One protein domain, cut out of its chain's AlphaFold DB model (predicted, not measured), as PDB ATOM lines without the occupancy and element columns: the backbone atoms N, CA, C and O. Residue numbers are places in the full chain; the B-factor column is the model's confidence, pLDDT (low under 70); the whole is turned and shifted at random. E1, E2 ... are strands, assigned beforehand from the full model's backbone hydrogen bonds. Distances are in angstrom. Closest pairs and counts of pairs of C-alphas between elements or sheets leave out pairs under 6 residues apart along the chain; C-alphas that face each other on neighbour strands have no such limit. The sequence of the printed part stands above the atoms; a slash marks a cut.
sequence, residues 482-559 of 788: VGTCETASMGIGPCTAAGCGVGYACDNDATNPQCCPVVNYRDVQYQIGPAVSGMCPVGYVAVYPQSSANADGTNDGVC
ATOM      1  N   VAL A 482     166.731 203.554 186.744       76.88
ATOM      2  CA  VAL A 482     166.777 202.185 186.228       76.88
ATOM      3  C   VAL A 482     167.145 202.257 184.751       76.88
ATOM      4  O   VAL A 482     166.523 203.012 183.998       76.88
ATOM      5  N   GLY A 483     168.158 201.497 184.342       78.75
ATOM      6  CA  GLY A 483     168.490 201.309 182.932       78.75
ATOM      7  C   GLY A 483     167.616 200.205 182.349       78.75
ATOM      8  O   GLY A 483     167.374 199.210 183.014       78.75
ATOM      9  N   THR A 484     167.144 200.339 181.112       83.69
ATOM     10  CA  THR A 484     166.363 199.274 180.458       83.69
ATOM     11  C   THR A 484     167.090 198.805 179.211       83.69
ATOM     12  O   THR A 484     167.406 199.612 178.335       83.69
ATOM     13  N   CYS A 485     167.367 197.505 179.123       83.19
ATOM     14  CA  CYS A 485     167.969 196.914 177.936       83.19
ATOM     15  C   CYS A 485     166.864 196.455 176.987       83.19
ATOM     16  O   CYS A 485     166.118 195.528 177.282       83.19
ATOM     17  N   GLU A 486     166.771 197.067 175.809       81.31
ATOM     18  CA  GLU A 486     165.814 196.616 174.786       81.31
ATOM     19  C   GLU A 486     166.259 195.308 174.136       81.31
ATOM     20  O   GLU A 486     165.444 194.536 173.636       81.31
ATOM     21  N   THR A 487     167.569 195.064 174.138       77.56
ATOM     22  CA  THR A 487     168.193 193.861 173.597       77.56
ATOM     23  C   THR A 487     169.346 193.454 174.508       77.56
ATOM     24  O   THR A 487     170.003 194.311 175.100       77.56
ATOM     25  N   ALA A 488     169.609 192.150 174.628       71.88
ATOM     26  CA  ALA A 488     170.653 191.632 175.519       71.88
ATOM     27  C   ALA A 488     172.060 192.167 175.179       71.88
ATOM     28  O   ALA A 488     172.894 192.295 176.065       71.88
ATOM     29  N   SER A 489     172.306 192.543 173.918       72.44
ATOM     30  CA  SER A 489     173.568 193.136 173.455       72.44
ATOM     31  C   SER A 489     173.818 194.558 173.965       72.44
ATOM     32  O   SER A 489     174.935 195.050 173.856       72.44
ATOM     33  N   MET A 490     172.798 195.231 174.506       80.94
ATOM     34  CA  MET A 490     172.951 196.556 175.117       80.94
ATOM     35  C   MET A 490     173.464 196.481 176.554       80.94
ATOM     36  O   MET A 490     173.935 197.491 177.079       80.94
ATOM     37  N   GLY A 491     173.356 195.304 177.174       83.38
ATOM     38  CA  GLY A 491     173.908 195.038 178.487       83.38
ATOM     39  C   GLY A 491     175.427 194.981 178.410       83.38
ATOM     40  O   GLY A 491     175.976 194.142 177.700       83.38
ATOM     41  N   ILE A 492     176.116 195.849 179.150       85.25
ATOM     42  CA  ILE A 492     177.589 195.812 179.229       85.25
ATOM     43  C   ILE A 492     178.107 194.795 180.258       85.25
ATOM     44  O   ILE A 492     179.312 194.596 180.385       85.25
ATOM     45  N   GLY A 493     177.202 194.139 180.990       84.88
ATOM     46  CA  GLY A 493     177.520 193.104 181.965       84.88
ATOM     47  C   GLY A 493     176.518 193.039 183.121       84.88
ATOM     48  O   GLY A 493     175.585 193.846 183.182       84.88
ATOM     49  N   PRO A 494     176.707 192.087 184.053       84.00
ATOM     50  CA  PRO A 494     175.873 191.968 185.237       84.00
ATOM     51  C   PRO A 494     176.083 193.149 186.187       84.00
ATOM     52  O   PRO A 494     177.192 193.658 186.355       84.00
ATOM     53  N   CYS A 495     175.012 193.538 186.862       85.62
ATOM     54  CA  CYS A 495     175.050 194.524 187.924       85.62
ATOM     55  C   CYS A 495     175.875 194.044 189.113       85.62
ATOM     56  O   CYS A 495     175.631 192.973 189.669       85.62
ATOM     57  N   THR A 496     176.826 194.874 189.538       80.38
ATOM     58  CA  THR A 496     177.639 194.630 190.734       80.38
ATOM     59  C   THR A 496     177.331 195.664 191.814       80.38
ATOM     60  O   THR A 496     176.749 196.712 191.535       80.38
ATOM     61  N   ALA A 497     177.770 195.414 193.051       66.38
ATOM     62  CA  ALA A 497     177.656 196.380 194.148       66.38
ATOM     63  C   ALA A 497     178.390 197.712 193.873       66.38
ATOM     64  O   ALA A 497     178.097 198.714 194.515       66.38
ATOM     65  N   ALA A 498     179.318 197.737 192.906       66.31
ATOM     66  CA  ALA A 498     180.005 198.946 192.453       66.31
ATOM     67  C   ALA A 498     179.187 199.776 191.438       66.31
ATOM     68  O   ALA A 498     179.628 200.848 191.028       66.31
ATOM     69  N   GLY A 499     178.002 199.304 191.032       76.12
ATOM     70  CA  GLY A 499     177.179 199.927 189.998       76.12
ATOM     71  C   GLY A 499     177.603 199.544 188.577       76.12
ATOM     72  O   GLY A 499     178.357 198.592 188.367       76.12
ATOM     73  N   CYS A 500     177.079 200.280 187.594       79.62
ATOM     74  CA  CYS A 500     177.200 199.972 186.165       79.62
ATOM     75  C   CYS A 500     178.157 200.884 185.386       79.62
ATOM     76  O   CYS A 500     178.212 200.813 184.162       79.62
ATOM     77  N   GLY A 501     178.937 201.716 186.075       80.19
ATOM     78  CA  GLY A 501     179.784 202.719 185.431       80.19
ATOM     79  C   GLY A 501     178.981 203.866 184.804       80.19
ATOM     80  O   GLY A 501     177.768 203.976 184.973       80.19
ATOM     81  N   VAL A 502     179.680 204.759 184.104       83.19
ATOM     82  CA  VAL A 502     179.086 205.984 183.548       83.19
ATOM     83  C   VAL A 502     178.187 205.695 182.344       83.19
ATOM     84  O   VAL A 502     178.550 204.935 181.456       83.19
ATOM     85  N   GLY A 503     177.017 206.327 182.294       83.06
ATOM     86  CA  GLY A 503     176.013 206.211 181.237       83.06
ATOM     87  C   GLY A 503     175.116 204.976 181.337       83.06
ATOM     88  O   GLY A 503     174.227 204.813 180.496       83.06
ATOM     89  N   TYR A 504     175.299 204.148 182.371       87.88
ATOM     90  CA  TYR A 504     174.582 202.892 182.570       87.88
ATOM     91  C   TYR A 504     174.003 202.776 183.979       87.88
ATOM     92  O   TYR A 504     174.580 203.250 184.956       87.88
ATOM     93  N   ALA A 505     172.866 202.099 184.092       87.75
ATOM     94  CA  ALA A 505     172.258 201.755 185.364       87.75
ATOM     95  C   ALA A 505     171.664 200.349 185.330       87.75
ATOM     96  O   ALA A 505     171.436 199.777 184.264       87.75
ATOM     97  N   CYS A 506     171.429 199.795 186.513       88.69
ATOM     98  CA  CYS A 506     170.877 198.458 186.637       88.69
ATOM     99  C   CYS A 506     169.444 198.377 186.139       88.69
ATOM    100  O   CYS A 506     168.633 199.262 186.424       88.69
ATOM    101  N   ASP A 507     169.150 197.293 185.427       86.38
ATOM    102  CA  ASP A 507     167.784 196.888 185.122       86.38
ATOM    103  C   ASP A 507     167.093 196.292 186.355       86.38
ATOM    104  O   ASP A 507     167.732 195.817 187.296       86.38
ATOM    105  N   ASN A 508     165.765 196.300 186.328       80.38
ATOM    106  CA  ASN A 508     164.875 195.794 187.369       80.38
ATOM    107  C   ASN A 508     164.700 194.263 187.340       80.38
ATOM    108  O   ASN A 508     163.777 193.745 187.975       80.38
ATOM    109  N   ASP A 509     165.528 193.525 186.602       80.12
ATOM    110  CA  ASP A 509     165.444 192.065 186.580       80.12
ATOM    111  C   ASP A 509     165.959 191.481 187.906       80.12
ATOM    112  O   ASP A 509     167.134 191.597 188.254       80.12
ATOM    113  N   ALA A 510     165.062 190.838 188.657       69.62
ATOM    114  CA  ALA A 510     165.363 190.246 189.958       69.62
ATOM    115  C   ALA A 510     166.237 188.981 189.872       69.62
ATOM    116  O   ALA A 510     166.801 188.557 190.880       69.62
ATOM    117  N   THR A 511     166.320 188.353 188.697       75.38
ATOM    118  CA  THR A 511     167.035 187.085 188.495       75.38
ATOM    119  C   THR A 511     168.404 187.270 187.854       75.38
ATOM    120  O   THR A 511     169.333 186.535 188.186       75.38
ATOM    121  N   ASN A 512     168.553 188.263 186.975       78.69
ATOM    122  CA  ASN A 512     169.831 188.606 186.357       78.69
ATOM    123  C   ASN A 512     169.885 190.107 186.018       78.69
ATOM    124  O   ASN A 512     169.678 190.477 184.860       78.69
ATOM    125  N   PRO A 513     170.151 190.985 187.001       82.88
ATOM    126  CA  PRO A 513     170.212 192.418 186.754       82.88
ATOM    127  C   PRO A 513     171.401 192.735 185.839       82.88
ATOM    128  O   PRO A 513     172.544 192.388 186.144       82.88
ATOM    129  N   GLN A 514     171.134 193.382 184.705       87.69
ATOM    130  CA  GLN A 514     172.140 193.785 183.719       87.69
ATOM    131  C   GLN A 514     172.315 195.304 183.714       87.69
ATOM    132  O   GLN A 514     171.395 196.060 184.026       87.69
ATOM    133  N   CYS A 515     173.510 195.750 183.343       90.38
ATOM    134  CA  CYS A 515     173.854 197.155 183.208       90.38
ATOM    135  C   CYS A 515     173.393 197.701 181.860       90.38
ATOM    136  O   CYS A 515     173.986 197.393 180.826       90.38
ATOM    137  N   CYS A 516     172.364 198.541 181.887       90.88
ATOM    138  CA  CYS A 516     171.659 199.033 180.710       90.88
ATOM    139  C   CYS A 516     171.802 200.554 180.549       90.88
ATOM    140  O   CYS A 516     171.909 201.273 181.546       90.88
ATOM    141  N   PRO A 517     171.823 201.072 179.309       88.69
ATOM    142  CA  PRO A 517     172.090 202.483 179.057       88.69
ATOM    143  C   PRO A 517     170.951 203.373 179.570       88.69
ATOM    144  O   PRO A 517     169.773 203.074 179.369       88.69
ATOM    145  N   VAL A 518     171.306 204.499 180.194       88.75
ATOM    146  CA  VAL A 518     170.347 205.525 180.671       88.75
ATOM    147  C   VAL A 518     170.310 206.779 179.794       88.75
ATOM    148  O   VAL A 518     169.495 207.677 180.009       88.75
ATOM    149  N   VAL A 519     171.204 206.845 178.809       87.62
ATOM    150  CA  VAL A 519     171.318 207.929 177.832       87.62
ATOM    151  C   VAL A 519     170.297 207.791 176.703       87.62
ATOM    152  O   VAL A 519     169.861 206.691 176.358       87.62
ATOM    153  N   ASN A 520     169.928 208.909 176.078       86.00
ATOM    154  CA  ASN A 520     169.015 208.906 174.936       86.00
ATOM    155  C   ASN A 520     169.761 208.548 173.645       86.00
ATOM    156  O   ASN A 520     170.117 209.414 172.849       86.00
ATOM    157  N   TYR A 521     169.970 207.252 173.436       86.44
ATOM    158  CA  TYR A 521     170.619 206.720 172.238       86.44
ATOM    159  C   TYR A 521     169.676 206.601 171.033       86.44
ATOM    160  O   TYR A 521     170.141 206.323 169.936       86.44
ATOM    161  N   ARG A 522     168.357 206.761 171.196       85.38
ATOM    162  CA  ARG A 522     167.385 206.587 170.098       85.38
ATOM    163  C   ARG A 522     167.308 207.792 169.171       85.38
ATOM    164  O   ARG A 522     166.893 207.663 168.023       85.38
ATOM    165  N   ASP A 523     167.671 208.957 169.684       84.31
ATOM    166  CA  ASP A 523     167.605 210.203 168.946       84.31
ATOM    167  C   ASP A 523     168.965 210.506 168.305       84.31
ATOM    168  O   ASP A 523     169.977 210.689 168.984       84.31
ATOM    169  N   VAL A 524     168.971 210.547 166.971       80.62
ATOM    170  CA  VAL A 524     170.165 210.764 166.142       80.62
ATOM    171  C   VAL A 524     170.866 212.088 166.439       80.62
ATOM    172  O   VAL A 524     172.043 212.229 166.136       80.62
ATOM    173  N   GLN A 525     170.176 213.059 167.048       81.56
ATOM    174  CA  GLN A 525     170.773 214.348 167.403       81.56
ATOM    175  C   GLN A 525     171.794 214.252 168.545       81.56
ATOM    176  O   GLN A 525     172.664 215.114 168.643       81.56
ATOM    177  N   TYR A 526     171.696 213.225 169.394       84.81
ATOM    178  CA  TYR A 526     172.633 212.990 170.500       84.81
ATOM    179  C   TYR A 526     173.648 211.885 170.189       84.81
ATOM    180  O   TYR A 526     174.517 211.609 171.014       84.81
ATOM    181  N   GLN A 527     173.545 211.268 169.009       87.75
ATOM    182  CA  GLN A 527     174.532 210.338 168.476       87.75
ATOM    183  C   GLN A 527     175.603 211.135 167.728       87.75
ATOM    184  O   GLN A 527     175.324 211.791 166.727       87.75
ATOM    185  N   ILE A 528     176.836 211.092 168.217       85.62
ATOM    186  CA  ILE A 528     177.940 211.906 167.679       85.62
ATOM    187  C   ILE A 528     178.688 211.157 166.576       85.62
ATOM    188  O   ILE A 528     179.267 211.767 165.680       85.62
ATOM    189  N   GLY A 529     178.651 209.827 166.624       85.50
ATOM    190  CA  GLY A 529     179.279 208.964 165.637       85.50
ATOM    191  C   GLY A 529     179.443 207.532 166.144       85.50
ATOM    192  O   GLY A 529     179.064 207.238 167.282       85.50
ATOM    193  N   PRO A 530     179.999 206.638 165.312       85.69
ATOM    194  CA  PRO A 530     180.355 205.292 165.739       85.69
ATOM    195  C   PRO A 530     181.455 205.352 166.802       85.69
ATOM    196  O   PRO A 530     182.348 206.203 166.740       85.69
ATOM    197  N   ALA A 531     181.393 204.454 167.780       86.50
ATOM    198  CA  ALA A 531     182.491 204.285 168.717       86.50
ATOM    199  C   ALA A 531     183.655 203.577 168.012       86.50
ATOM    200  O   ALA A 531     183.464 202.668 167.206       86.50
ATOM    201  N   VAL A 532     184.881 204.013 168.294       82.81
ATOM    202  CA  VAL A 532     186.081 203.410 167.705       82.81
ATOM    203  C   VAL A 532     186.628 202.424 168.724       82.81
ATOM    204  O   VAL A 532     187.114 202.827 169.780       82.81
ATOM    205  N   SER A 533     186.490 201.125 168.441       78.25
ATOM    206  CA  SER A 533     186.882 200.045 169.364       78.25
ATOM    207  C   SER A 533     186.223 200.155 170.751       78.25
ATOM    208  O   SER A 533     186.865 199.896 171.768       78.25
ATOM    209  N   GLY A 534     184.955 200.583 170.806       78.06
ATOM    210  CA  GLY A 534     184.205 200.748 172.057       78.06
ATOM    211  C   GLY A 534     184.614 201.954 172.911       78.06
ATOM    212  O   GLY A 534     184.146 202.090 174.040       78.06
ATOM    213  N   MET A 535     185.471 202.841 172.393       81.75
ATOM    214  CA  MET A 535     185.873 204.076 173.067       81.75
ATOM    215  C   MET A 535     185.178 205.292 172.451       81.75
ATOM    216  O   MET A 535     185.089 205.431 171.229       81.75
ATOM    217  N   CYS A 536     184.734 206.199 173.322       88.50
ATOM    218  CA  CYS A 536     184.142 207.481 172.959       88.50
ATOM    219  C   CYS A 536     184.938 208.642 173.570       88.50
ATOM    220  O   CYS A 536     185.597 208.459 174.598       88.50
ATOM    221  N   PRO A 537     184.897 209.844 172.964       84.12
ATOM    222  CA  PRO A 537     185.508 211.029 173.554       84.12
ATOM    223  C   PRO A 537     184.899 211.345 174.928       84.12
ATOM    224  O   PRO A 537     183.763 210.976 175.221       84.12
ATOM    225  N   VAL A 538     185.638 212.080 175.761       78.62
ATOM    226  CA  VAL A 538     185.146 212.529 177.073       78.62
ATOM    227  C   VAL A 538     183.849 213.329 176.898       78.62
ATOM    228  O   VAL A 538     183.775 214.203 176.036       78.62
ATOM    229  N   GLY A 539     182.836 213.031 177.715       78.00
ATOM    230  CA  GLY A 539     181.490 213.603 177.586       78.00
ATOM    231  C   GLY A 539     180.509 212.732 176.793       78.00
ATOM    232  O   GLY A 539     179.325 213.058 176.734       78.00
ATOM    233  N   TYR A 540     180.966 211.595 176.264       85.94
ATOM    234  CA  TYR A 540     180.150 210.646 175.512       85.94
ATOM    235  C   TYR A 540     180.332 209.222 176.038       85.94
ATOM    236  O   TYR A 540     181.398 208.861 176.536       85.94
ATOM    237  N   VAL A 541     179.296 208.399 175.896       88.38
ATOM    238  CA  VAL A 541     179.304 206.979 176.270       88.38
ATOM    239  C   VAL A 541     178.976 206.113 175.055       88.38
ATOM    240  O   VAL A 541     178.121 206.477 174.248       88.38
ATOM    241  N   ALA A 542     179.666 204.983 174.906       88.94
ATOM    242  CA  ALA A 542     179.379 204.015 173.851       88.94
ATOM    243  C   ALA A 542     178.132 203.209 174.223       88.94
ATOM    244  O   ALA A 542     178.073 202.677 175.323       88.94
ATOM    245  N   VAL A 543     177.163 203.101 173.315       88.94
ATOM    246  CA  VAL A 543     175.963 202.262 173.457       88.94
ATOM    247  C   VAL A 543     175.891 201.297 172.278       88.94
ATOM    248  O   VAL A 543     176.213 201.683 171.159       88.94
ATOM    249  N   TYR A 544     175.427 200.065 172.497       87.56
ATOM    250  CA  TYR A 544     175.426 198.994 171.487       87.56
ATOM    251  C   TYR A 544     174.003 198.579 171.058       87.56
ATOM    252  O   TYR A 544     173.553 197.470 171.369       87.56
ATOM    253  N   PRO A 545     173.236 199.453 170.379       83.62
ATOM    254  CA  PRO A 545     171.937 199.074 169.838       83.62
ATOM    255  C   PRO A 545     172.104 198.134 168.634       83.62
ATOM    256  O   PRO A 545     173.041 198.275 167.849       83.62
ATOM    257  N   GLN A 546     171.133 197.243 168.408       78.88
ATOM    258  CA  GLN A 546     171.126 196.343 167.239       78.88
ATOM    259  C   GLN A 546     171.182 197.075 165.889       78.88
ATOM    260  O   GLN A 546     171.632 196.509 164.899       78.88
ATOM    261  N   SER A 547     170.758 198.340 165.833       74.50
ATOM    262  CA  SER A 547     170.858 199.175 164.631       74.50
ATOM    263  C   SER A 547     172.295 199.548 164.249       74.50
ATOM    264  O   SER A 547     172.503 200.048 163.150       74.50
ATOM    265  N   SER A 548     173.262 199.351 165.148       75.00
ATOM    266  CA  SER A 548     174.690 199.618 164.920       75.00
ATOM    267  C   SER A 548     175.502 198.359 164.602       75.00
ATOM    268  O   SER A 548     176.726 198.425 164.529       75.00
ATOM    269  N   ALA A 549     174.825 197.222 164.411       78.62
ATOM    270  CA  ALA A 549     175.471 195.985 164.010       78.62
ATOM    271  C   ALA A 549     175.962 196.091 162.564       78.62
ATOM    272  O   ALA A 549     175.185 196.345 161.639       78.62
ATOM    273  N   ASN A 550     177.250 195.851 162.371       77.00
ATOM    274  CA  ASN A 550     177.857 195.662 161.070       77.00
ATOM    275  C   ASN A 550     177.352 194.356 160.431       77.00
ATOM    276  O   ASN A 550     176.887 193.431 161.102       77.00
ATOM    277  N   ALA A 551     177.473 194.256 159.105       75.88
ATOM    278  CA  ALA A 551     177.036 193.083 158.341       75.88
ATOM    279  C   ALA A 551     177.790 191.786 158.705       75.88
ATOM    280  O   ALA A 551     177.325 190.692 158.386       75.88
ATOM    281  N   ASP A 552     178.941 191.903 159.366       76.88
ATOM    282  CA  ASP A 552     179.747 190.794 159.884       76.88
ATOM    283  C   ASP A 552     179.303 190.316 161.285       76.88
ATOM    284  O   ASP A 552     179.856 189.346 161.805       76.88
ATOM    285  N   GLY A 553     178.296 190.961 161.888       72.31
ATOM    286  CA  GLY A 553     177.786 190.658 163.228       72.31
ATOM    287  C   GLY A 553     178.531 191.363 164.367       72.31
ATOM    288  O   GLY A 553     178.162 191.177 165.531       72.31
ATOM    289  N   THR A 554     179.543 192.181 164.068       78.56
ATOM    290  CA  THR A 554     180.207 193.032 165.066       78.56
ATOM    291  C   THR A 554     179.356 194.264 165.374       78.56
ATOM    292  O   THR A 554     178.647 194.774 164.514       78.56
ATOM    293  N   ASN A 555     179.376 194.740 166.620       80.62
ATOM    294  CA  ASN A 555     178.716 195.985 167.013       80.62
ATOM    295  C   ASN A 555     179.793 196.938 167.523       80.62
ATOM    296  O   ASN A 555     180.225 196.808 168.667       80.62
ATOM    297  N   ASP A 556     180.215 197.885 166.686       79.38
ATOM    298  CA  ASP A 556     181.209 198.889 167.086       79.38
ATOM    299  C   ASP A 556     180.654 199.854 168.144       79.38
ATOM    300  O   ASP A 556     181.414 200.442 168.908       79.38
ATOM    301  N   GLY A 557     179.324 199.949 168.243       85.81
ATOM    302  CA  GLY A 557     178.618 200.839 169.155       85.81
ATOM    303  C   GLY A 557     178.530 202.267 168.621       85.81
ATOM    304  O   GLY A 557     179.163 202.648 167.636       85.81
ATOM    305  N   VAL A 558     177.706 203.079 169.269       90.12
ATOM    306  CA  VAL A 558     177.466 204.483 168.924       90.12
ATOM    307  C   VAL A 558     177.792 205.341 170.134       90.12
ATOM    308  O   VAL A 558     177.348 205.044 171.242       90.12
ATOM    309  N   CYS A 559     178.545 206.415 169.926       90.69
ATOM    310  CA  CYS A 559     178.825 207.401 170.958       90.69
ATOM    311  C   CYS A 559     177.630 208.330 171.146       90.69
ATOM    312  O   CYS A 559     177.223 209.037 170.218       90.69
TER     313      CYS A 559
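What this domain is: This is residues 482 to 559 of the 788 residues of the protein "CC domain protein" of Necator americanus (UniProt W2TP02). With little regular structure, this is two loop-rich lobes joined end to end: residues 482 to 517 hold the small hairpin E1 and E2, and residues 522 to 559 hold E3 and E4, with residues 558 to 559 between them. The 78 printed residues have no named helix and four strands, E1 to E4 in order; E1 and E2 form an antiparallel sheet. The class is all strand, with 14 residues in named elements. It is compact, radius of gyration of the C-alphas 12.3 A, spanning 33 by 28 by 21 A.

How they stand to each other: E1, residues 504 to 506, and E2, residues 515 to 517, are an antiparallel hairpin at 134 degrees; N 505 and O 516 are 2.8 A apart, within hydrogen-bond range. E3, residues 527 to 530, and E4, residues 540 to 543, are near each other, with 9 pairs of C-alphas within 10 A. Residues 558 to 559 pair antiparallel with both.

Where its parts are: E1 begins at C-alpha 504 (174.582, 202.892, 182.570). E4, 9.6 A long, ends at C-alpha 543 (175.963, 202.262, 173.457).

The domain as a whole: The printed part has no cut or long link. Residues 497 to 498 and 510 have pLDDT under 70.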